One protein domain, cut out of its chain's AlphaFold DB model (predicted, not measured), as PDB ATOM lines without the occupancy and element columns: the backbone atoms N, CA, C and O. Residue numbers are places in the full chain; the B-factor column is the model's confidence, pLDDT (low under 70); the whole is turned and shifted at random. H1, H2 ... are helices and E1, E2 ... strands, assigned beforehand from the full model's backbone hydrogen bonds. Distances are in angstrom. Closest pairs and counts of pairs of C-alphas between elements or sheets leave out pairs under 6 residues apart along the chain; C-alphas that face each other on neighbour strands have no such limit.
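This is residues 3 to 165 of the 168 residues of an uncharacterized protein of Nonlabens ulvanivorans (UniProt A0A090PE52). A large antiparallel sheet of eleven strands, curled like part of a barrel, wraps round one long helix, H2, which forms the core. Beyond the last residues of H2 lies a small mixed sheet, E9, E10 and E13, with the short helix H1 grazing it. The 163 printed residues run E1 to E12, H1, E13, E14, H2, of mixed class; the large sheet's order is E1 E2 E3 E4 E5 E6 E7 E8 E11 E12 E14, the small one's E9 E10 E13. The whole is compact, with a radius of gyration of the C-alphas of 16.2 A and spans of 50 by 38 by 31 A.

E1, residues 3 to 6, E2, 12 to 20, E3, 27 to 32, E4, 37 to 43, E5, 46 to 51, E6, 54 to 60, E7, 64 to 67, and E8, 72 to 76, form a meander, each strand the antiparallel neighbour of the one before. In the hairpin of E2 and E3, N 17 and O 30 are 3.0 A apart, within hydrogen-bond range; in that of E4 and E5, N 41 and O 48 are 2.9 A apart. E9, residues 82 to 86, and E10, 89 to 93, form a hairpin with N 84 and O 91 at 2.9 A. E11, residues 97 to 102, is antiparallel to E8, with N 75 and O 101 at 2.8 A, and forms a hairpin with E12, residues 105 to 111, where N 100 and O 108 are 2.8 A apart. H1, residues 117 to 120, only grazes the small sheet with residues 118 to 119. E13, residues 126 to 128, is parallel to E10, with N 128 and O 90 at 3.4 A. E14, residues 138 to 140, is antiparallel to E12, with N 109 and O 139 at 2.9 A. H2, residues 146 to 163, is on one face of the large, twisted sheet, two layers, and the sheet curls round it. Its closest C-alphas to E5 are those of Ala 154 and Ile 49, 7.6 A apart; to E12, Ala 156 and Val 110, 7.3 A. H1 and H2 are apart. In H2, 13 of 14 O i to N i+4 pairs are within hydrogen-bond range; H1 is too short for one, and its one O i to N i+3 pair is not within range.

E1 begins at C-alpha 3 (189.875, 94.861, 118.903). E2 is 24.0 A long, E4 19.7 A and E6 18.8 A. H2 is 24.9 A long and ends at C-alpha 163 (202.492, 91.990, 113.955).

The C-alphas farthest apart, of Gln 69 and Gly 87, are 49.7 A apart. The printed part has no cut and no long link. Mean pLDDT of the printed part is 82.0; residues 114 to 134 are among those under 70.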
ATOM      1  N   GLY A   3     189.185  94.882 117.616       74.56
ATOM      2  CA  GLY A   3     189.875  94.861 118.903       74.56
ATOM      3  C   GLY A   3     190.126  96.255 119.469       74.56
ATOM      4  O   GLY A   3     189.853  97.277 118.837       74.56
ATOM      5  N   THR A   4     190.610  96.304 120.706       76.44
ATOM      6  CA  THR A   4     190.920  97.546 121.424       76.44
ATOM      7  C   THR A   4     192.231  97.375 122.178       76.44
ATOM      8  O   THR A   4     192.443  96.365 122.842       76.44
ATOM      9  N   VAL A   5     193.113  98.362 122.052       72.12
ATOM     10  CA  VAL A   5     194.362  98.467 122.801       72.12
ATOM     11  C   VAL A   5     194.106  99.339 124.023       72.12
ATOM     12  O   VAL A   5     193.513 100.416 123.912       72.12
ATOM     13  N   TYR A   6     194.577  98.882 125.179       70.62
ATOM     14  CA  TYR A   6     194.422  99.560 126.461       70.62
ATOM     15  C   TYR A   6     195.774 100.040 126.991       70.62
ATOM     16  O   TYR A   6     196.803  99.404 126.771       70.62
ATOM     17  N   ALA A   7     195.762 101.161 127.705       67.75
ATOM     18  CA  ALA A   7     196.880 101.590 128.531       67.75
ATOM     19  C   ALA A   7     197.004 100.717 129.795       67.75
ATOM     20  O   ALA A   7     196.127  99.911 130.114       67.75
ATOM     21  N   THR A   8     198.090 100.899 130.550       66.06
ATOM     22  CA  THR A   8     198.337 100.176 131.810       66.06
ATOM     23  C   THR A   8     197.289 100.462 132.889       66.06
ATOM     24  O   THR A   8     197.063  99.622 133.754       66.06
ATOM     25  N   ASP A   9     196.609 101.609 132.816       73.31
ATOM     26  CA  ASP A   9     195.468 101.971 133.665       73.31
ATOM     27  C   ASP A   9     194.118 101.446 133.133       73.31
ATOM     28  O   ASP A   9     193.062 101.853 133.616       73.31
ATOM     29  N   GLN A  10     194.151 100.549 132.140       69.69
ATOM     30  CA  GLN A  10     193.000  99.932 131.472       69.69
ATOM     31  C   GLN A  10     192.087 100.904 130.713       69.69
ATOM     32  O   GLN A  10     190.982 100.529 130.317       69.69
ATOM     33  N   LYS A  11     192.524 102.140 130.445       69.94
ATOM     34  CA  LYS A  11     191.777 103.027 129.547       69.94
ATOM     35  C   LYS A  11     192.051 102.674 128.084       69.94
ATOM     36  O   LYS A  11     193.204 102.423 127.728       69.94
ATOM     37  N   PRO A  12     191.025 102.660 127.217       73.44
ATOM     38  CA  PRO A  12     191.221 102.395 125.798       73.44
ATOM     39  C   PRO A  12     192.013 103.541 125.156       73.44
ATOM     40  O   PRO A  12     191.669 104.709 125.328       73.44
ATOM     41  N   ILE A  13     193.063 103.202 124.409       77.88
ATOM     42  CA  ILE A  13     193.926 104.170 123.707       77.88
ATOM     43  C   ILE A  13     193.760 104.112 122.189       77.88
ATOM     44  O   ILE A  13     193.886 105.138 121.515       77.88
ATOM     45  N   MET A  14     193.447 102.933 121.647       81.88
ATOM     46  CA  MET A  14     193.193 102.730 120.222       81.88
ATOM     47  C   MET A  14     192.167 101.622 120.014       81.88
ATOM     48  O   MET A  14     192.186 100.621 120.724       81.88
ATOM     49  N   ALA A  15     191.316 101.761 119.003       79.19
ATOM     50  CA  ALA A  15     190.483 100.671 118.501       79.19
ATOM     51  C   ALA A  15     190.920 100.309 117.084       79.19
ATOM     52  O   ALA A  15     191.340 101.187 116.329       79.19
ATOM     53  N   PHE A  16     190.806  99.034 116.718       80.75
ATOM     54  CA  PHE A  16     191.155  98.575 115.380       80.75
ATOM     55  C   PHE A  16     190.119  97.623 114.789       80.75
ATOM     56  O   PHE A  16     189.453  96.872 115.501       80.75
ATOM     57  N   SER A  17     190.010  97.640 113.463       79.31
ATOM     58  CA  SER A  17     189.233  96.684 112.674       79.31
ATOM     59  C   SER A  17     190.096  96.167 111.538       79.31
ATOM     60  O   SER A  17     190.703  96.967 110.835       79.31
ATOM     61  N   ARG A  18     190.143  94.849 111.356       75.25
ATOM     62  CA  ARG A  18     190.914  94.146 110.326       75.25
ATOM     63  C   ARG A  18     189.995  93.252 109.506       75.25
ATOM     64  O   ARG A  18     189.208  92.483 110.065       75.25
ATOM     65  N   VAL A  19     190.099  93.345 108.188       77.00
ATOM     66  CA  VAL A  19     189.374  92.518 107.223       77.00
ATOM     67  C   VAL A  19     190.392  91.892 106.281       77.00
ATOM     68  O   VAL A  19     191.052  92.603 105.532       77.00
ATOM     69  N   GLU A  20     190.480  90.568 106.295       68.50
ATOM     70  CA  GLU A  20     191.273  89.790 105.342       68.50
ATOM     71  C   GLU A  20     190.372  88.974 104.440       68.50
ATOM     72  O   GLU A  20     189.326  88.473 104.863       68.50
ATOM     73  N   ARG A  21     190.803  88.806 103.192       58.69
ATOM     74  CA  ARG A  21     190.189  87.862 102.265       58.69
ATOM     75  C   ARG A  21     191.115  86.657 102.149       58.69
ATOM     76  O   ARG A  21     192.229  86.790 101.668       58.69
ATOM     77  N   GLY A  22     190.658  85.488 102.603       58.72
ATOM     78  CA  GLY A  22     191.463  84.259 102.621       58.72
ATOM     79  C   GLY A  22     192.170  83.934 101.293       58.72
ATOM     80  O   GLY A  22     191.735  84.340 100.215       58.72
ATOM     81  N   PHE A  23     193.268  83.178 101.404       47.50
ATOM     82  CA  PHE A  23     194.249  82.805 100.365       47.50
ATOM     83  C   PHE A  23     195.042  83.941  99.694       47.50
ATOM     84  O   PHE A  23     196.036  83.640  99.036       47.50
ATOM     85  N   ARG A  24     194.673  85.215  99.862       55.75
ATOM     86  CA  ARG A  24     195.475  86.362  99.404       55.75
ATOM     87  C   ARG A  24     195.876  87.221 100.600       55.75
ATOM     88  O   ARG A  24     195.129  87.311 101.566       55.75
ATOM     89  N   SER A  25     197.048  87.852 100.529       63.94
ATOM     90  CA  SER A  25     197.496  88.856 101.506       63.94
ATOM     91  C   SER A  25     196.662  90.145 101.444       63.94
ATOM     92  O   SER A  25     196.835  91.026 102.282       63.94
ATOM     93  N   ASP A  26     195.736  90.244 100.482       79.75
ATOM     94  CA  ASP A  26     194.856  91.390 100.310       79.75
ATOM     95  C   ASP A  26     193.921  91.569 101.515       79.75
ATOM     96  O   ASP A  26     193.145  90.683 101.905       79.75
ATOM     97  N   GLY A  27     193.939  92.768 102.075       84.50
ATOM     98  CA  GLY A  27     193.161  93.088 103.255       84.50
ATOM     99  C   GLY A  27     193.217  94.563 103.586       84.50
ATOM    100  O   GLY A  27     193.889  95.354 102.935       84.50
ATOM    101  N   GLN A  28     192.493  94.943 104.621       87.25
ATOM    102  CA  GLN A  28     192.539  96.300 105.134       87.25
ATOM    103  C   GLN A  28     192.420  96.284 106.644       87.25
ATOM    104  O   GLN A  28     191.712  95.446 107.215       87.25
ATOM    105  N   PHE A  29     193.076  97.230 107.297       87.69
ATOM    106  CA  PHE A  29     192.800  97.506 108.690       87.69
ATOM    107  C   PHE A  29     192.811  98.998 108.985       87.69
ATOM    108  O   PHE A  29     193.532  99.779 108.372       87.69
ATOM    109  N   TYR A  30     191.963  99.386 109.928       89.56
ATOM    110  CA  TYR A  30     191.776 100.764 110.357       89.56
ATOM    111  C   TYR A  30     192.059 100.855 111.842       89.56
ATOM    112  O   TYR A  30     191.628  99.980 112.594       89.56
ATOM    113  N   VAL A  31     192.752 101.911 112.256       88.81
ATOM    114  CA  VAL A  31     193.106 102.180 113.647       88.81
ATOM    115  C   VAL A  31     192.712 103.606 113.990       88.81
ATOM    116  O   VAL A  31     193.188 104.555 113.375       88.81
ATOM    117  N   GLY A  32     191.844 103.758 114.985       87.75
ATOM    118  CA  GLY A  32     191.376 105.055 115.460       87.75
ATOM    119  C   GLY A  32     191.837 105.339 116.883       87.75
ATOM    120  O   GLY A  32     191.758 104.471 117.754       87.75
ATOM    121  N   SER A  33     192.262 106.576 117.118       89.75
ATOM    122  CA  SER A  33     192.456 107.177 118.437       89.75
ATOM    123  C   SER A  33     191.749 108.541 118.491       89.75
ATOM    124  O   SER A  33     191.156 108.985 117.509       89.75
ATOM    125  N   SER A  34     191.802 109.232 119.629       86.06
ATOM    126  CA  SER A  34     191.226 110.579 119.774       86.06
ATOM    127  C   SER A  34     191.969 111.653 118.971       86.06
ATOM    128  O   SER A  34     191.403 112.708 118.701       86.06
ATOM    129  N   ILE A  35     193.225 111.391 118.593       90.44
ATOM    130  CA  ILE A  35     194.120 112.363 117.943       90.44
ATOM    131  C   ILE A  35     194.583 111.947 116.537       90.44
ATOM    132  O   ILE A  35     195.190 112.754 115.836       90.44
ATOM    133  N   PHE A  36     194.312 110.710 116.109       92.81
ATOM    134  CA  PHE A  36     194.632 110.244 114.758       92.81
ATOM    135  C   PHE A  36     193.690 109.135 114.283       92.81
ATOM    136  O   PHE A  36     193.097 108.408 115.080       92.81
ATOM    137  N   ASN A  37     193.622 108.964 112.967       94.31
ATOM    138  CA  ASN A  37     193.023 107.816 112.299       94.31
ATOM    139  C   ASN A  37     193.987 107.302 111.223       94.31
ATOM    140  O   ASN A  37     194.425 108.074 110.373       94.31
ATOM    141  N   LEU A  38     194.317 106.017 111.265       96.00
ATOM    142  CA  LEU A  38     195.169 105.345 110.295       96.00
ATOM    143  C   LEU A  38     194.370 104.290 109.532       96.00
ATOM    144  O   LEU A  38     193.677 103.467 110.126       96.00
ATOM    145  N   GLY A  39     194.501 104.296 108.213       94.94
ATOM    146  CA  GLY A  39     194.011 103.251 107.327       94.94
ATOM    147  C   GLY A  39     195.177 102.565 106.637       94.94
ATOM    148  O   GLY A  39     196.090 103.233 106.153       94.94
ATOM    149  N   TYR A  40     195.117 101.245 106.579       93.25
ATOM    150  CA  TYR A  40     196.093 100.400 105.915       93.25
ATOM    151  C   TYR A  40     195.357  99.505 104.934       93.25
ATOM    152  O   TYR A  40     194.450  98.774 105.327       93.25
ATOM    153  N   GLU A  41     195.751  99.548 103.671       92.50
ATOM    154  CA  GLU A  41     195.282  98.630 102.639       92.50
ATOM    155  C   GLU A  41     196.469  97.780 102.202       92.50
ATOM    156  O   GLU A  41     197.477  98.303 101.740       92.50
ATOM    157  N   VAL A  42     196.368  96.470 102.382       89.06
ATOM    158  CA  VAL A  42     197.343  95.511 101.876       89.06
ATOM    159  C   VAL A  42     196.836  95.031 100.529       89.06
ATOM    160  O   VAL A  42     195.718  94.522 100.435       89.06
ATOM    161  N   LYS A  43     197.641  95.211  99.489       88.56
ATOM    162  CA  LYS A  43     197.337  94.749  98.140       88.56
ATOM    163  C   LYS A  43     198.629  94.415  97.417       88.56
ATOM    164  O   LYS A  43     199.543  95.236  97.410       88.56
ATOM    165  N   GLU A  44     198.688  93.237  96.793       84.00
ATOM    166  CA  GLU A  44     199.857  92.810  95.998       84.00
ATOM    167  C   GLU A  44     201.178  92.956  96.788       84.00
ATOM    168  O   GLU A  44     202.160  93.522  96.310       84.00
ATOM    169  N   ASP A  45     201.170  92.504  98.046       81.94
ATOM    170  CA  ASP A  45     202.310  92.566  98.975       81.94
ATOM    171  C   ASP A  45     202.853  93.987  99.248       81.94
ATOM    172  O   ASP A  45     203.994  94.175  99.678       81.94
ATOM    173  N   THR A  46     202.017  95.003  99.025       89.75
ATOM    174  CA  THR A  46     202.275  96.403  99.365       89.75
ATOM    175  C   THR A  46     201.225  96.896 100.351       89.75
ATOM    176  O   THR A  46     200.034  96.642 100.189       89.75
ATOM    177  N   ILE A  47     201.665  97.622 101.374       93.00
ATOM    178  CA  ILE A  47     200.811  98.252 102.378       93.00
ATOM    179  C   ILE A  47     200.690  99.735 102.037       93.00
ATOM    180  O   ILE A  47     201.666 100.474 102.131       93.00
ATOM    181  N   TYR A  48     199.501 100.184 101.662       96.00
ATOM    182  CA  TYR A  48     199.163 101.583 101.420       96.00
ATOM    183  C   TYR A  48     198.619 102.212 102.697       96.00
ATOM    184  O   TYR A  48     197.737 101.648 103.340       96.00
ATOM    185  N   ILE A  49     199.137 103.382 103.063       97.06
ATOM    186  CA  ILE A  49     198.888 104.006 104.362       97.06
ATOM    187  C   ILE A  49     198.202 105.353 104.169       97.06
ATOM    188  O   ILE A  49     198.665 106.217 103.423       97.06
ATOM    189  N   THR A  50     197.105 105.550 104.890       97.81
ATOM    190  CA  THR A  50     196.374 106.813 104.989       97.81
ATOM    191  C   THR A  50     196.382 107.273 106.440       97.81
ATOM    192  O   THR A  50     196.000 106.509 107.318       97.81
ATOM    193  N   LEU A  51     196.772 108.518 106.701       97.00
ATOM    194  CA  LEU A  51     196.716 109.152 108.019       97.00
ATOM    195  C   LEU A  51     195.745 110.332 107.961       97.00
ATOM    196  O   LEU A  51     195.896 111.220 107.127       97.00
ATOM    197  N   ASN A  52     194.750 110.359 108.845       95.88
ATOM    198  CA  ASN A  52     193.733 111.409 108.932       95.88
ATOM    199  C   ASN A  52     193.078 111.714 107.571       95.88
ATOM    200  O   ASN A  52     192.928 112.868 107.179       95.88
ATOM    201  N   ASN A  53     192.703 110.653 106.846       92.88
ATOM    202  CA  ASN A  53     192.117 110.692 105.499       92.88
ATOM    203  C   ASN A  53     193.029 111.281 104.404       92.88
ATOM    204  O   ASN A  53     192.555 111.580 103.310       92.88
ATOM    205  N   GLN A  54     194.329 111.429 104.666       96.44
ATOM    206  CA  GLN A  54     195.327 111.827 103.679       96.44
ATOM    207  C   GLN A  54     196.266 110.662 103.382       96.44
ATOM    208  O   GLN A  54     196.777 110.016 104.296       96.44
ATOM    209  N   TYR A  55     196.489 110.386 102.097       97.12
ATOM    210  CA  TYR A  55     197.429 109.351 101.682       97.12
ATOM    211  C   TYR A  55     198.848 109.744 102.107       97.12
ATOM    212  O   TYR A  55     199.348 110.790 101.696       97.12
ATOM    213  N   LEU A  56     199.468 108.917 102.950       97.56
ATOM    214  CA  LEU A  56     200.822 109.128 103.457       97.56
ATOM    215  C   LEU A  56     201.858 108.534 102.496       97.56
ATOM    216  O   LEU A  56     202.876 109.164 102.211       97.56
ATOM    217  N   GLY A  57     201.588 107.330 101.989       97.81
ATOM    218  CA  GLY A  57     202.524 106.586 101.157       97.81
ATOM    219  C   GLY A  57     202.317 105.077 101.242       97.81
ATOM    220  O   GLY A  57     201.245 104.608 101.624       97.81
ATOM    221  N   SER A  58     203.349 104.312 100.895       97.25
ATOM    222  CA  SER A  58     203.300 102.849 100.902       97.25
ATOM    223  C   SER A  58     204.574 102.183 101.420       97.25
ATOM    224  O   SER A  58     205.671 102.717 101.257       97.25
ATOM    225  N   ILE A  59     204.420 100.981 101.976       95.75
ATOM    226  CA  ILE A  59     205.499 100.084 102.399       95.75
ATOM    227  C   ILE A  59     205.441  98.817 101.547       95.75
ATOM    228  O   ILE A  59     204.404  98.167 101.460       95.75
ATOM    229  N   THR A  60     206.551  98.465 100.913       93.12
ATOM    230  CA  THR A  60     206.680  97.221 100.134       93.12
ATOM    231  C   THR A  60     207.054  96.037 101.030       93.12
ATOM    232  O   THR A  60     207.581  96.229 102.124       93.12
ATOM    233  N   ASN A  61     206.852  94.805 100.560       85.50
ATOM    234  CA  ASN A  61     207.242  93.585 101.284       85.50
ATOM    235  C   ASN A  61     208.729  93.503 101.674       85.50
ATOM    236  O   ASN A  61     209.073  92.838 102.647       85.50
ATOM    237  N   SER A  62     209.612  94.182 100.941       87.56
ATOM    238  CA  SER A  62     211.041  94.283 101.246       87.56
ATOM    239  C   SER A  62     211.354  95.344 102.306       87.56
ATOM    240  O   SER A  62     212.517  95.548 102.643       87.56
ATOM    241  N   GLY A  63     210.333  96.033 102.826       91.31
ATOM    242  CA  GLY A  63     210.456  97.108 103.804       91.31
ATOM    243  C   GLY A  63     210.744  98.481 103.195       91.31
ATOM    244  O   GLY A  63     210.988  99.424 103.941       91.31
ATOM    245  N   GLY A  64     210.736  98.632 101.866       96.69
ATOM    246  CA  GLY A  64     210.939  99.929 101.212       96.69
ATOM    247  C   GLY A  64     209.759 100.879 101.436       96.69
ATOM    248  O   GLY A  64     208.615 100.489 101.200       96.69
ATOM    249  N   LEU A  65     210.054 102.110 101.856       97.88
ATOM    250  CA  LEU A  65     209.114 103.190 102.155       97.88
ATOM    251  C   LEU A  65     209.040 104.161 100.974       97.88
ATOM    252  O   LEU A  65     210.065 104.657 100.495       97.88
ATOM    253  N   PHE A  66     207.823 104.471 100.539       98.06
ATOM    254  CA  PHE A  66     207.550 105.395  99.444       98.06
ATOM    255  C   PHE A  66     206.538 106.444  99.887       98.06
ATOM    256  O   PHE A  66     205.542 106.098 100.517       98.06
ATOM    257  N   ASP A  67     206.773 107.710  99.550       97.38
ATOM    258  CA  ASP A  67     205.853 108.803  99.872       97.38
ATOM    259  C   ASP A  67     204.574 108.791  99.012       97.38
ATOM    260  O   ASP A  67     204.361 107.937  98.142       97.38
ATOM    261  N   ALA A  68     203.702 109.773  99.244       96.19
ATOM    262  CA  ALA A  68     202.460 109.948  98.500       96.19
ATOM    263  C   ALA A  68     202.669 110.142  96.982       96.19
ATOM    264  O   ALA A  68     201.777 109.839  96.187       96.19
ATOM    265  N   GLN A  69     203.847 110.617  96.570       96.81
ATOM    266  CA  GLN A  69     204.254 110.806  95.177       96.81
ATOM    267  C   GLN A  69     204.968 109.572  94.599       96.81
ATOM    268  O   GLN A  69     205.424 109.613  93.455       96.81
ATOM    269  N   LYS A  70     205.020 108.460  95.348       95.88
ATOM    270  CA  LYS A  70     205.715 107.208  95.002       95.88
ATOM    271  C   LYS A  70     207.232 107.363  94.888       95.88
ATOM    272  O   LYS A  70     207.890 106.552  94.233       95.88
ATOM    273  N   LYS A  71     207.812 108.383  95.514       97.56
ATOM    274  CA  LYS A  71     209.262 108.523  95.623       97.56
ATOM    275  C   LYS A  71     209.748 107.677  96.796       97.56
ATOM    276  O   LYS A  71     209.162 107.708  97.873       97.56
ATOM    277  N   TYR A  72     210.832 106.937  96.587       97.50
ATOM    278  CA  TYR A  72     211.503 106.215  97.665       97.50
ATOM    279  C   TYR A  72     212.052 107.200  98.700       97.50
ATOM    280  O   TYR A  72     212.769 108.140  98.342       97.50
ATOM    281  N   ILE A  73     211.730 106.970  99.969       97.69
ATOM    282  CA  ILE A  73     212.171 107.814 101.085       97.69
ATOM    283  C   ILE A  73     212.994 107.053 102.119       97.69
ATOM    284  O   ILE A  73     213.604 107.689 102.971       97.69
ATOM    285  N   GLY A  74     213.045 105.721 102.080       97.19
ATOM    286  CA  GLY A  74     213.791 104.960 103.075       97.19
ATOM    287  C   GLY A  74     213.323 103.523 103.231       97.19
ATOM    288  O   GLY A  74     212.635 102.989 102.366       97.19
ATOM    289  N   ASN A  75     213.685 102.895 104.343       96.50
ATOM    290  CA  ASN A  75     213.379 101.498 104.606       96.50
ATOM    291  C   ASN A  75     213.123 101.217 106.093       96.50
ATOM    292  O   ASN A  75     213.731 101.812 106.983       96.50
ATOM    293  N   ALA A  76     212.250 100.248 106.334       94.31
ATOM    294  CA  ALA A  76     211.966  99.638 107.623       94.31
ATOM    295  C   ALA A  76     211.779  98.132 107.385       94.31
ATOM    296  O   ALA A  76     210.697  97.673 107.022       94.31
ATOM    297  N   VAL A  77     212.869  97.369 107.492       91.44
ATOM    298  CA  VAL A  77     212.879  95.943 107.129       91.44
ATOM    299  C   VAL A  77     212.548  95.114 108.358       91.44
ATOM    300  O   VAL A  77     213.403  94.909 109.218       91.44
ATOM    301  N   HIS A  78     211.309  94.630 108.437       86.00
ATOM    302  CA  HIS A  78     210.904  93.739 109.517       86.00
ATOM    303  C   HIS A  78     211.686  92.410 109.429       86.00
ATOM    304  O   HIS A  78     211.743  91.801 108.354       86.00
ATOM    305  N   PRO A  79     212.276  91.913 110.530       83.12
ATOM    306  CA  PRO A  79     213.053  90.683 110.508       83.12
ATOM    307  C   PRO A  79     212.137  89.470 110.325       83.12
ATOM    308  O   PRO A  79     211.059  89.378 110.918       83.12
ATOM    309  N   ALA A  80     212.571  88.493 109.532       76.88
ATOM    310  CA  ALA A  80     211.859  87.225 109.433       76.88
ATOM    311  C   ALA A  80     211.944  86.473 110.773       76.88
ATOM    312  O   ALA A  80     213.026  86.312 111.343       76.88
ATOM    313  N   LYS A  81     210.801  85.994 111.271       71.31
ATOM    314  CA  LYS A  81     210.728  85.170 112.482       71.31
ATOM    315  C   LYS A  81     210.449  83.724 112.107       71.31
ATOM    316  O   LYS A  81     209.476  83.438 111.416       71.31
ATOM    317  N   VAL A  82     211.270  82.812 112.618       69.56
ATOM    318  CA  VAL A  82     211.065  81.364 112.474       69.56
ATOM    319  C   VAL A  82     210.762  80.788 113.846       69.56
ATOM    320  O   VAL A  82     211.527  80.995 114.784       69.56
ATOM    321  N   SER A  83     209.653  80.067 113.987       68.50
ATOM    322  CA  SER A  83     209.285  79.403 115.239       68.50
ATOM    323  C   SER A  83     209.496  77.895 115.148       68.50
ATOM    324  O   SER A  83     208.979  77.258 114.233       68.50
ATOM    325  N   LEU A  84     210.191  77.319 116.131       70.06
ATOM    326  CA  LEU A  84     210.218  75.880 116.383       70.06
ATOM    327  C   LEU A  84     209.410  75.581 117.645       70.06
ATOM    328  O   LEU A  84     209.636  76.186 118.694       70.06
ATOM    329  N   SER A  85     208.476  74.642 117.547       74.38
ATOM    330  CA  SER A  85     207.636  74.203 118.665       74.38
ATOM    331  C   SER A  85     207.824  72.713 118.936       74.38
ATOM    332  O   SER A  85     207.725  71.906 118.014       74.38
ATOM    333  N   SER A  86     208.057  72.345 120.199       72.06
ATOM    334  CA  SER A  86     208.120  70.954 120.663       72.06
ATOM    335  C   SER A  86     207.486  70.831 122.049       72.06
ATOM    336  O   SER A  86     207.933  71.462 123.009       72.06
ATOM    337  N   GLY A  87     206.419  70.034 122.167       74.44
ATOM    338  CA  GLY A  87     205.646  69.921 123.407       74.44
ATOM    339  C   GLY A  87     205.125  71.284 123.878       74.44
ATOM    340  O   GLY A  87     204.479  71.986 123.113       74.44
ATOM    341  N   ASN A  88     205.452  71.672 125.115       72.44
ATOM    342  CA  ASN A  88     205.069  72.964 125.707       72.44
ATOM    343  C   ASN A  88     206.121  74.071 125.506       72.44
ATOM    344  O   ASN A  88     206.025  75.126 126.138       72.44
ATOM    345  N   PHE A  89     207.133  73.836 124.665       63.72
ATOM    346  CA  PHE A  89     208.189  74.799 124.365       63.72
ATOM    347  C   PHE A  89     208.029  75.387 122.968       63.72
ATOM    348  O   PHE A  89     207.879  74.654 121.987       63.72
ATOM    349  N   ARG A  90     208.132  76.713 122.883       70.88
ATOM    350  CA  ARG A  90     208.250  77.442 121.623       70.88
ATOM    351  C   ARG A  90     209.502  78.306 121.667       70.88
ATOM    352  O   ARG A  90     209.698  79.101 122.583       70.88
ATOM    353  N   TYR A  91     210.345  78.145 120.656       71.44
ATOM    354  CA  TYR A  91     211.528  78.969 120.460       71.44
ATOM    355  C   TYR A  91     211.384  79.761 119.165       71.44
ATOM    356  O   TYR A  91     211.098  79.177 118.115       71.44
ATOM    357  N   ARG A  92     211.584  81.082 119.223       72.12
ATOM    358  CA  ARG A  92     211.547  81.957 118.044       72.12
ATOM    359  C   ARG A  92     212.944  82.463 117.709       72.12
ATOM    360  O   ARG A  92     213.606  83.094 118.525       72.12
ATOM    361  N   PHE A  93     213.380  82.204 116.486       70.94
ATOM    362  CA  PHE A  93     214.624  82.711 115.914       70.94
ATOM    363  C   PHE A  93     214.355  83.977 115.092       70.94
ATOM    364  O   PHE A  93     213.258  84.151 114.555       70.94
ATOM    365  N   GLY A  94     215.369  84.837 114.986       75.81
ATOM    366  CA  GLY A  94     215.339  86.110 114.256       75.81
ATOM    367  C   GLY A  94     215.467  87.318 115.184       75.81
ATOM    368  O   GLY A  94     215.137  87.229 116.372       75.81
ATOM    369  N   ASP A  95     215.918  88.444 114.637       82.12
ATOM    370  CA  ASP A  95     216.212  89.662 115.399       82.12
ATOM    371  C   ASP A  95     214.973  90.201 116.120       82.12
ATOM    372  O   ASP A  95     213.855  90.157 115.609       82.12
ATOM    373  N   SER A  96     215.138  90.674 117.352       83.00
ATOM    374  CA  SER A  96     214.053  91.245 118.165       83.00
ATOM    375  C   SER A  96     213.759  92.710 117.838       83.00
ATOM    376  O   SER A  96     212.850  93.298 118.425       83.00
ATOM    377  N   SER A  97     214.491  93.303 116.897       89.19
ATOM    378  CA  SER A  97     214.326  94.695 116.502       89.19
ATOM    379  C   SER A  97     214.808  94.954 115.081       89.19
ATOM    380  O   SER A  97     215.631  94.203 114.564       89.19
ATOM    381  N   TYR A  98     214.359  96.060 114.496       91.81
ATOM    382  CA  TYR A  98     214.852  96.590 113.226       91.81
ATOM    383  C   TYR A  98     214.967  98.115 113.270       91.81
ATOM    384  O   TYR A  98     214.328  98.778 114.087       91.81
ATOM    385  N   GLU A  99     215.804  98.682 112.403       95.19
ATOM    386  CA  GLU A  99     215.962 100.133 112.277       95.19
ATOM    387  C   GLU A  99     214.987 100.706 111.237       95.19
ATOM    388  O   GLU A  99     214.732 100.100 110.193       95.19
ATOM    389  N   VAL A 100     214.485 101.910 111.511       96.69
ATOM    390  CA  VAL A 100     213.754 102.744 110.553       96.69
ATOM    391  C   VAL A 100     214.695 103.826 110.048       96.69
ATOM    392  O   VAL A 100     215.175 104.669 110.816       96.69
ATOM    393  N   ILE A 101     214.947 103.803 108.745       97.44
ATOM    394  CA  ILE A 101     215.805 104.757 108.050       97.44
ATOM    395  C   ILE A 101     214.929 105.537 107.077       97.44
ATOM    396  O   ILE A 101     214.299 104.937 106.213       97.44
ATOM    397  N   ILE A 102     214.891 106.863 107.199       96.81
ATOM    398  CA  ILE A 102     214.170 107.753 106.276       96.81
ATOM    399  C   ILE A 102     215.110 108.893 105.899       96.81
ATOM    400  O   ILE A 102     215.795 109.429 106.762       96.81
ATOM    401  N   ASN A 103     215.171 109.247 104.616       94.00
ATOM    402  CA  ASN A 103     216.059 110.277 104.071       94.00
ATOM    403  C   ASN A 103     217.517 110.097 104.537       94.00
ATOM    404  O   ASN A 103     218.147 111.042 105.001       94.00
ATOM    405  N   GLU A 104     218.020 108.857 104.473       93.19
ATOM    406  CA  GLU A 104     219.380 108.460 104.897       93.19
ATOM    407  C   GLU A 104     219.680 108.650 106.396       93.19
ATOM    408  O   GLU A 104     220.798 108.421 106.862       93.19
ATOM    409  N   LYS A 105     218.670 109.004 107.190       95.62
ATOM    410  CA  LYS A 105     218.775 109.215 108.627       95.62
ATOM    411  C   LYS A 105     218.179 108.027 109.367       95.62
ATOM    412  O   LYS A 105     217.012 107.684 109.190       95.62
ATOM    413  N   ARG A 106     218.974 107.421 110.252       96.50
ATOM    414  CA  ARG A 106     218.469 106.449 111.233       96.50
ATOM    415  C   ARG A 106     217.610 107.196 112.242       96.50
ATOM    416  O   ARG A 106     218.118 108.067 112.947       96.50
ATOM    417  N   LEU A 107     216.316 106.914 112.266       96.81
ATOM    418  CA  LEU A 107     215.361 107.652 113.091       96.81
ATOM    419  C   LEU A 107     215.010 106.917 114.367       96.81
ATOM    420  O   LEU A 107     214.932 107.542 115.422       96.81
ATOM    421  N   ALA A 108     214.798 105.610 114.271       96.62
ATOM    422  CA  ALA A 108     214.314 104.825 115.385       96.62
ATOM    423  C   ALA A 108     214.709 103.355 115.266       96.62
ATOM    424  O   ALA A 108     214.911 102.836 114.168       96.62
ATOM    425  N   THR A 109     214.740 102.690 116.413       95.00
ATOM    426  CA  THR A 109     214.715 101.234 116.525       95.00
ATOM    427  C   THR A 109     213.295 100.818 116.877       95.00
ATOM    428  O   THR A 109     212.741 101.306 117.863       95.00
ATOM    429  N   VAL A 110     212.709  99.923 116.088       91.44
ATOM    430  CA  VAL A 110     211.423  99.285 116.381       91.44
ATOM    431  C   VAL A 110     211.692  97.920 116.986       91.44
ATOM    432  O   VAL A 110     212.471  97.136 116.447       91.44
ATOM    433  N   TYR A 111     211.056  97.645 118.116       88.31
ATOM    434  CA  TYR A 111     211.096  96.358 118.788       88.31
ATOM    435  C   TYR A 111     209.903  95.530 118.325       88.31
ATOM    436  O   TYR A 111     208.758  95.955 118.464       88.31
ATOM    437  N   VAL A 112     210.184  94.346 117.781       82.56
ATOM    438  CA  VAL A 112     209.163  93.449 117.228       82.56
ATOM    439  C   VAL A 112     208.156  93.073 118.312       82.56
ATOM    440  O   VAL A 112     208.546  92.564 119.367       82.56
ATOM    441  N   ALA A 113     206.869  93.309 118.080       74.75
ATOM    442  CA  ALA A 113     205.849  93.040 119.079       74.75
ATOM    443  C   ALA A 113     205.822  91.538 119.438       74.75
ATOM    444  O   ALA A 113     205.916  90.675 118.553       74.75
ATOM    445  N   PRO A 114     205.727  91.188 120.734       67.88
ATOM    446  CA  PRO A 114     205.546  89.800 121.133       67.88
ATOM    447  C   PRO A 114     204.171  89.299 120.672       67.88
ATOM    448  O   PRO A 114     203.247  90.090 120.477       67.88
ATOM    449  N   ASN A 115     204.016  87.982 120.503       64.88
ATOM    450  CA  ASN A 115     202.715  87.430 120.135       64.88
ATOM    451  C   ASN A 115     201.801  87.411 121.364       64.88
ATOM    452  O   ASN A 115     201.901  86.512 122.198       64.88
ATOM    453  N   TYR A 116     200.894  88.381 121.477       59.28
ATOM    454  CA  TYR A 116     200.031  88.502 122.656       59.28
ATOM    455  C   TYR A 116     199.087  87.302 122.858       59.28
ATOM    456  O   TYR A 116     198.688  87.038 123.995       59.28
ATOM    457  N   ALA A 117     198.774  86.537 121.802       56.06
ATOM    458  CA  ALA A 117     197.982  85.308 121.913       56.06
ATOM    459  C   ALA A 117     198.687  84.237 122.763       56.06
ATOM    460  O   ALA A 117     198.036  83.473 123.479       56.06
ATOM    461  N   ASP A 118     200.023  84.226 122.758       54.12
ATOM    462  CA  ASP A 118     200.803  83.240 123.499       54.12
ATOM    463  C   ASP A 118     200.832  83.515 125.016       54.12
ATOM    464  O   ASP A 118     201.150  82.612 125.787       54.12
ATOM    465  N   PHE A 119     200.470  84.723 125.474       55.78
ATOM    466  CA  PHE A 119     200.521  85.096 126.898       55.78
ATOM    467  C   PHE A 119     199.209  84.866 127.656       55.78
ATOM    468  O   PHE A 119     199.247  84.629 128.863       55.78
ATOM    469  N   HIS A 120     198.057  84.943 126.982       50.09
ATOM    470  CA  HIS A 120     196.746  84.813 127.633       50.09
ATOM    471  C   HIS A 120     196.129  83.411 127.508       50.09
ATOM    472  O   HIS A 120     195.456  82.976 128.440       50.09
ATOM    473  N   GLU A 121     196.391  82.687 126.412       49.50
ATOM    474  CA  GLU A 121     195.804  81.358 126.139       49.50
ATOM    475  C   GLU A 121     196.821  80.344 125.570       49.50
ATOM    476  O   GLU A 121     196.451  79.279 125.072       49.50
ATOM    477  N   GLY A 122     198.119  80.654 125.630       50.47
ATOM    478  CA  GLY A 122     199.158  79.878 124.959       50.47
ATOM    479  C   GLY A 122     199.233  78.415 125.410       50.47
ATOM    480  O   GLY A 122     199.460  78.111 126.582       50.47
ATOM    481  N   LEU A 123     199.172  77.490 124.444       49.31
ATOM    482  CA  LEU A 123     199.538  76.072 124.619       49.31
ATOM    483  C   LEU A 123     200.981  75.892 125.143       49.31
ATOM    484  O   LEU A 123     201.345  74.824 125.637       49.31
ATOM    485  N   PHE A 124     201.808  76.936 125.042       52.53
ATOM    486  CA  PHE A 124     203.222  76.946 125.392       52.53
ATOM    487  C   PHE A 124     203.439  77.788 126.652       52.53
ATOM    488  O   PHE A 124     203.244  78.998 126.647       52.53
ATOM    489  N   LYS A 125     203.860  77.142 127.745       54.62
ATOM    490  CA  LYS A 125     204.106  77.812 129.037       54.62
ATOM    491  C   LYS A 125     205.418  78.602 129.071       54.62
ATOM    492  O   LYS A 125     205.591  79.434 129.952       54.62
ATOM    493  N   ASN A 126     206.340  78.311 128.150       56.56
ATOM    494  CA  ASN A 126     207.668  78.917 128.093       56.56
ATOM    495  C   ASN A 126     207.963  79.401 126.666       56.56
ATOM    496  O   ASN A 126     208.220  78.579 125.779       56.56
ATOM    497  N   ASN A 127     207.971  80.723 126.477       59.00
ATOM    498  CA  ASN A 127     208.374  81.382 125.236       59.00
ATOM    499  C   ASN A 127     209.744  82.033 125.423       59.00
ATOM    500  O   ASN A 127     209.976  82.752 126.393       59.00
ATOM    501  N   PHE A 128     210.654  81.776 124.488       57.28
ATOM    502  CA  PHE A 128     212.014  82.309 124.513       57.28
ATOM    503  C   PHE A 128     212.237  83.258 123.333       57.28
ATOM    504  O   PHE A 128     211.750  82.994 122.231       57.28
ATOM    505  N   ASN A 129     213.034  84.311 123.563       58.72
ATOM    506  CA  ASN A 129     213.420  85.323 122.568       58.72
ATOM    507  C   ASN A 129     212.256  86.200 122.053       58.72
ATOM    508  O   ASN A 129     212.206  86.583 120.881       58.72
ATOM    509  N   GLU A 130     211.318  86.524 122.942       64.62
ATOM    510  CA  GLU A 130     210.275  87.521 122.696       64.62
ATOM    511  C   GLU A 130     210.590  88.814 123.453       64.62
ATOM    512  O   GLU A 130     211.176  88.777 124.538       64.62
ATOM    513  N   ASN A 131     210.214  89.960 122.878       66.56
ATOM    514  CA  ASN A 131     210.277  91.227 123.601       66.56
ATOM    515  C   ASN A 131     209.322  91.182 124.800       66.56
ATOM    516  O   ASN A 131     208.257  90.565 124.745       66.56
ATOM    517  N   ALA A 132     209.717  91.811 125.905       64.62
ATOM    518  CA  ALA A 132     208.952  91.730 127.141       64.62
ATOM    519  C   ALA A 132     207.620  92.490 127.022       64.62
ATOM    520  O   ALA A 132     207.548  93.558 126.409       64.62
ATOM    521  N   ILE A 133     206.568  91.985 127.677       63.91
ATOM    522  CA  ILE A 133     205.347  92.773 127.890       63.91
ATOM    523  C   ILE A 133     205.731  94.071 128.613       63.91
ATOM    524  O   ILE A 133     206.426  94.043 129.628       63.91
ATOM    525  N   GLY A 134     205.269  95.208 128.090       63.78
ATOM    526  CA  GLY A 134     205.572  96.533 128.635       63.78
ATOM    527  C   GLY A 134     206.866  97.161 128.108       63.78
ATOM    528  O   GLY A 134     207.157  98.304 128.452       63.78
ATOM    529  N   GLN A 135     207.619  96.466 127.252       73.00
ATOM    530  CA  GLN A 135     208.710  97.083 126.503       73.00
ATOM    531  C   GLN A 135     208.146  98.133 125.528       73.00
ATOM    532  O   GLN A 135     207.103  97.894 124.908       73.00
ATOM    533  N   PRO A 136     208.802  99.298 125.370       78.88
ATOM    534  CA  PRO A 136     208.407 100.259 124.350       78.88
ATOM    535  C   PRO A 136     208.506  99.626 122.957       78.88
ATOM    536  O   PRO A 136     209.474  98.937 122.656       78.88
ATOM    537  N   ILE A 137     207.527  99.900 122.092       84.69
ATOM    538  CA  ILE A 137     207.525  99.427 120.695       84.69
ATOM    539  C   ILE A 137     208.612 100.112 119.867       84.69
ATOM    540  O   ILE A 137     209.116  99.544 118.905       84.69
ATOM    541  N   MET A 138     209.004 101.328 120.236       91.38
ATOM    542  CA  MET A 138     209.956 102.119 119.473       91.38
ATOM    543  C   MET A 138     210.834 102.957 120.398       91.38
ATOM    544  O   MET A 138     210.350 103.520 121.379       91.38
ATOM    545  N   SER A 139     212.115 103.070 120.053       93.81
ATOM    546  CA  SER A 139     213.049 104.031 120.637       93.81
ATOM    547  C   SER A 139     213.564 104.964 119.553       93.81
ATOM    548  O   SER A 139     214.068 104.502 118.530       93.81
ATOM    549  N   LEU A 140     213.476 106.273 119.783       95.69
ATOM    550  CA  LEU A 140     214.058 107.262 118.881       95.69
ATOM    551  C   LEU A 140     215.585 107.251 119.007       95.69
ATOM    552  O   LEU A 140     216.126 107.214 120.110       95.69
ATOM    553  N   LEU A 141     216.262 107.294 117.867       95.38
ATOM    554  CA  LEU A 141     217.712 107.455 117.756       95.38
ATOM    555  C   LEU A 141     218.074 108.906 117.426       95.38
ATOM    556  O   LEU A 141     219.092 109.402 117.891       95.38
ATOM    557  N   ASN A 142     217.215 109.586 116.663       95.25
ATOM    558  CA  ASN A 142     217.366 110.979 116.258       95.25
ATOM    559  C   ASN A 142     216.021 111.717 116.352       95.25
ATOM    560  O   ASN A 142     214.965 111.093 116.264       95.25
ATOM    561  N   THR A 143     216.052 113.049 116.453       95.06
ATOM    562  CA  THR A 143     214.839 113.886 116.460       95.06
ATOM    563  C   THR A 143     214.166 113.876 115.086       95.06
ATOM    564  O   THR A 143     214.786 114.360 114.133       95.06
ATOM    565  N   PRO A 144     212.940 113.350 114.941       95.81
ATOM    566  CA  PRO A 144     212.233 113.339 113.666       95.81
ATOM    567  C   PRO A 144     211.692 114.731 113.291       95.81
ATOM    568  O   PRO A 144     211.429 115.570 114.148       95.81
ATOM    569  N   SER A 145     211.531 114.987 111.993       96.56
ATOM    570  CA  SER A 145     210.684 116.076 111.490       96.56
ATOM    571  C   SER A 145     209.200 115.705 111.577       96.56
ATOM    572  O   SER A 145     208.859 114.531 111.697       96.56
ATOM    573  N   SER A 146     208.295 116.674 111.419       94.81
ATOM    574  CA  SER A 146     206.849 116.411 111.480       94.81
ATOM    575  C   SER A 146     206.342 115.414 110.431       94.81
ATOM    576  O   SER A 146     205.338 114.753 110.668       94.81
ATOM    577  N   GLU A 147     207.003 115.281 109.276       94.50
ATOM    578  CA  GLU A 147     206.669 114.221 108.310       94.50
ATOM    579  C   GLU A 147     207.238 112.863 108.726       94.50
ATOM    580  O   GLU A 147     206.563 111.840 108.622       94.50
ATOM    581  N   GLU A 148     208.462 112.841 109.254       96.62
ATOM    582  CA  GLU A 148     209.086 111.622 109.776       96.62
ATOM    583  C   GLU A 148     208.278 111.048 110.955       96.62
ATOM    584  O   GLU A 148     208.082 109.839 111.036       96.62
ATOM    585  N   GLU A 149     207.725 111.902 111.820       96.06
ATOM    586  CA  GLU A 149     206.854 111.500 112.932       96.06
ATOM    587  C   GLU A 149     205.597 110.760 112.469       96.06
ATOM    588  O   GLU A 149     205.200 109.778 113.096       96.06
ATOM    589  N   LYS A 150     204.987 111.175 111.349       96.81
ATOM    590  CA  LYS A 150     203.812 110.488 110.784       96.81
ATOM    591  C   LYS A 150     204.156 109.065 110.358       96.81
ATOM    592  O   LYS A 150     203.378 108.145 110.607       96.81
ATOM    593  N   TRP A 151     205.328 108.880 109.752       97.06
ATOM    594  CA  TRP A 151     205.829 107.562 109.370       97.06
ATOM    595  C   TRP A 151     206.152 106.695 110.580       97.06
ATOM    596  O   TRP A 151     205.745 105.537 110.622       97.06
ATOM    597  N   LEU A 152     206.823 107.252 111.589       96.50
ATOM    598  CA  LEU A 152     207.115 106.533 112.829       96.50
ATOM    599  C   LEU A 152     205.826 106.097 113.541       96.50
ATOM    600  O   LEU A 152     205.727 104.947 113.965       96.50
ATOM    601  N   LEU A 153     204.810 106.963 113.592       95.25
ATOM    602  CA  LEU A 153     203.490 106.614 114.114       95.25
ATOM    603  C   LEU A 153     202.862 105.455 113.326       95.25
ATOM    604  O   LEU A 153     202.417 104.476 113.924       95.25
ATOM    605  N   ALA A 154     202.846 105.543 111.994       95.25
ATOM    606  CA  ALA A 154     202.260 104.511 111.147       95.25
ATOM    607  C   ALA A 154     202.974 103.155 111.285       95.25
ATOM    608  O   ALA A 154     202.309 102.119 111.323       95.25
ATOM    609  N   ILE A 155     204.304 103.147 111.397       94.75
ATOM    610  CA  ILE A 155     205.099 101.926 111.589       94.75
ATOM    611  C   ILE A 155     204.851 101.336 112.982       94.75
ATOM    612  O   ILE A 155     204.612 100.138 113.101       94.75
ATOM    613  N   ALA A 156     204.830 102.162 114.032       91.69
ATOM    614  CA  ALA A 156     204.555 101.692 115.389       91.69
ATOM    615  C   ALA A 156     203.157 101.061 115.506       91.69
ATOM    616  O   ALA A 156     202.995 100.006 116.113       91.69
ATOM    617  N   VAL A 157     202.139 101.679 114.899       90.75
ATOM    618  CA  VAL A 157     200.768 101.149 114.904       90.75
ATOM    619  C   VAL A 157     200.656  99.864 114.077       90.75
ATOM    620  O   VAL A 157     199.980  98.929 114.510       90.75
ATOM    621  N   LEU A 158     201.344  99.785 112.932       89.44
ATOM    622  CA  LEU A 158     201.442  98.562 112.132       89.44
ATOM    623  C   LEU A 158     202.059  97.422 112.957       89.44
ATOM    624  O   LEU A 158     201.490  96.334 113.013       89.44
ATOM    625  N   GLU A 159     203.157  97.685 113.664       86.56
ATOM    626  CA  GLU A 159     203.809  96.715 114.548       86.56
ATOM    627  C   GLU A 159     202.859  96.205 115.643       86.56
ATOM    628  O   GLU A 159     202.715  95.001 115.838       86.56
ATOM    629  N   ILE A 160     202.131  97.105 116.309       81.00
ATOM    630  CA  ILE A 160     201.205  96.745 117.394       81.00
ATOM    631  C   ILE A 160     200.028  95.907 116.881       81.00
ATOM    632  O   ILE A 160     199.701  94.867 117.452       81.00
ATOM    633  N   VAL A 161     199.351  96.385 115.834       78.62
ATOM    634  CA  VAL A 161     198.039  95.860 115.424       78.62
ATOM    635  C   VAL A 161     198.169  94.689 114.456       78.62
ATOM    636  O   VAL A 161     197.378  93.747 114.516       78.62
ATOM    637  N   HIS A 162     199.151  94.734 113.557       76.56
ATOM    638  CA  HIS A 162     199.342  93.693 112.556       76.56
ATOM    639  C   HIS A 162     200.279  92.596 113.064       76.56
ATOM    640  O   HIS A 162     199.885  91.429 113.073       76.56
ATOM    641  N   HIS A 163     201.472  92.961 113.542       70.50
ATOM    642  CA  HIS A 163     202.492  91.990 113.955       70.50
ATOM    643  C   HIS A 163     202.299  91.478 115.389       70.50
ATOM    644  O   HIS A 163     202.480  90.287 115.635       70.50
ATOM    645  N   GLY A 164     201.851  92.331 116.315       54.94
ATOM    646  CA  GLY A 164     201.596  91.943 117.706       54.94
ATOM    647  C   GLY A 164     200.393  91.015 117.887       54.94
ATOM    648  O   GLY A 164     200.328  90.272 118.868       54.94
ATOM    649  N   HIS A 165     199.440  91.029 116.951       52.06
ATOM    650  CA  HIS A 165     198.213  90.249 117.091       52.06
ATOM    651  C   HIS A 165     198.133  89.023 116.174       52.06
ATOM    652  O   HIS A 165     197.446  88.076 116.538       52.06
TER     653      HIS A 165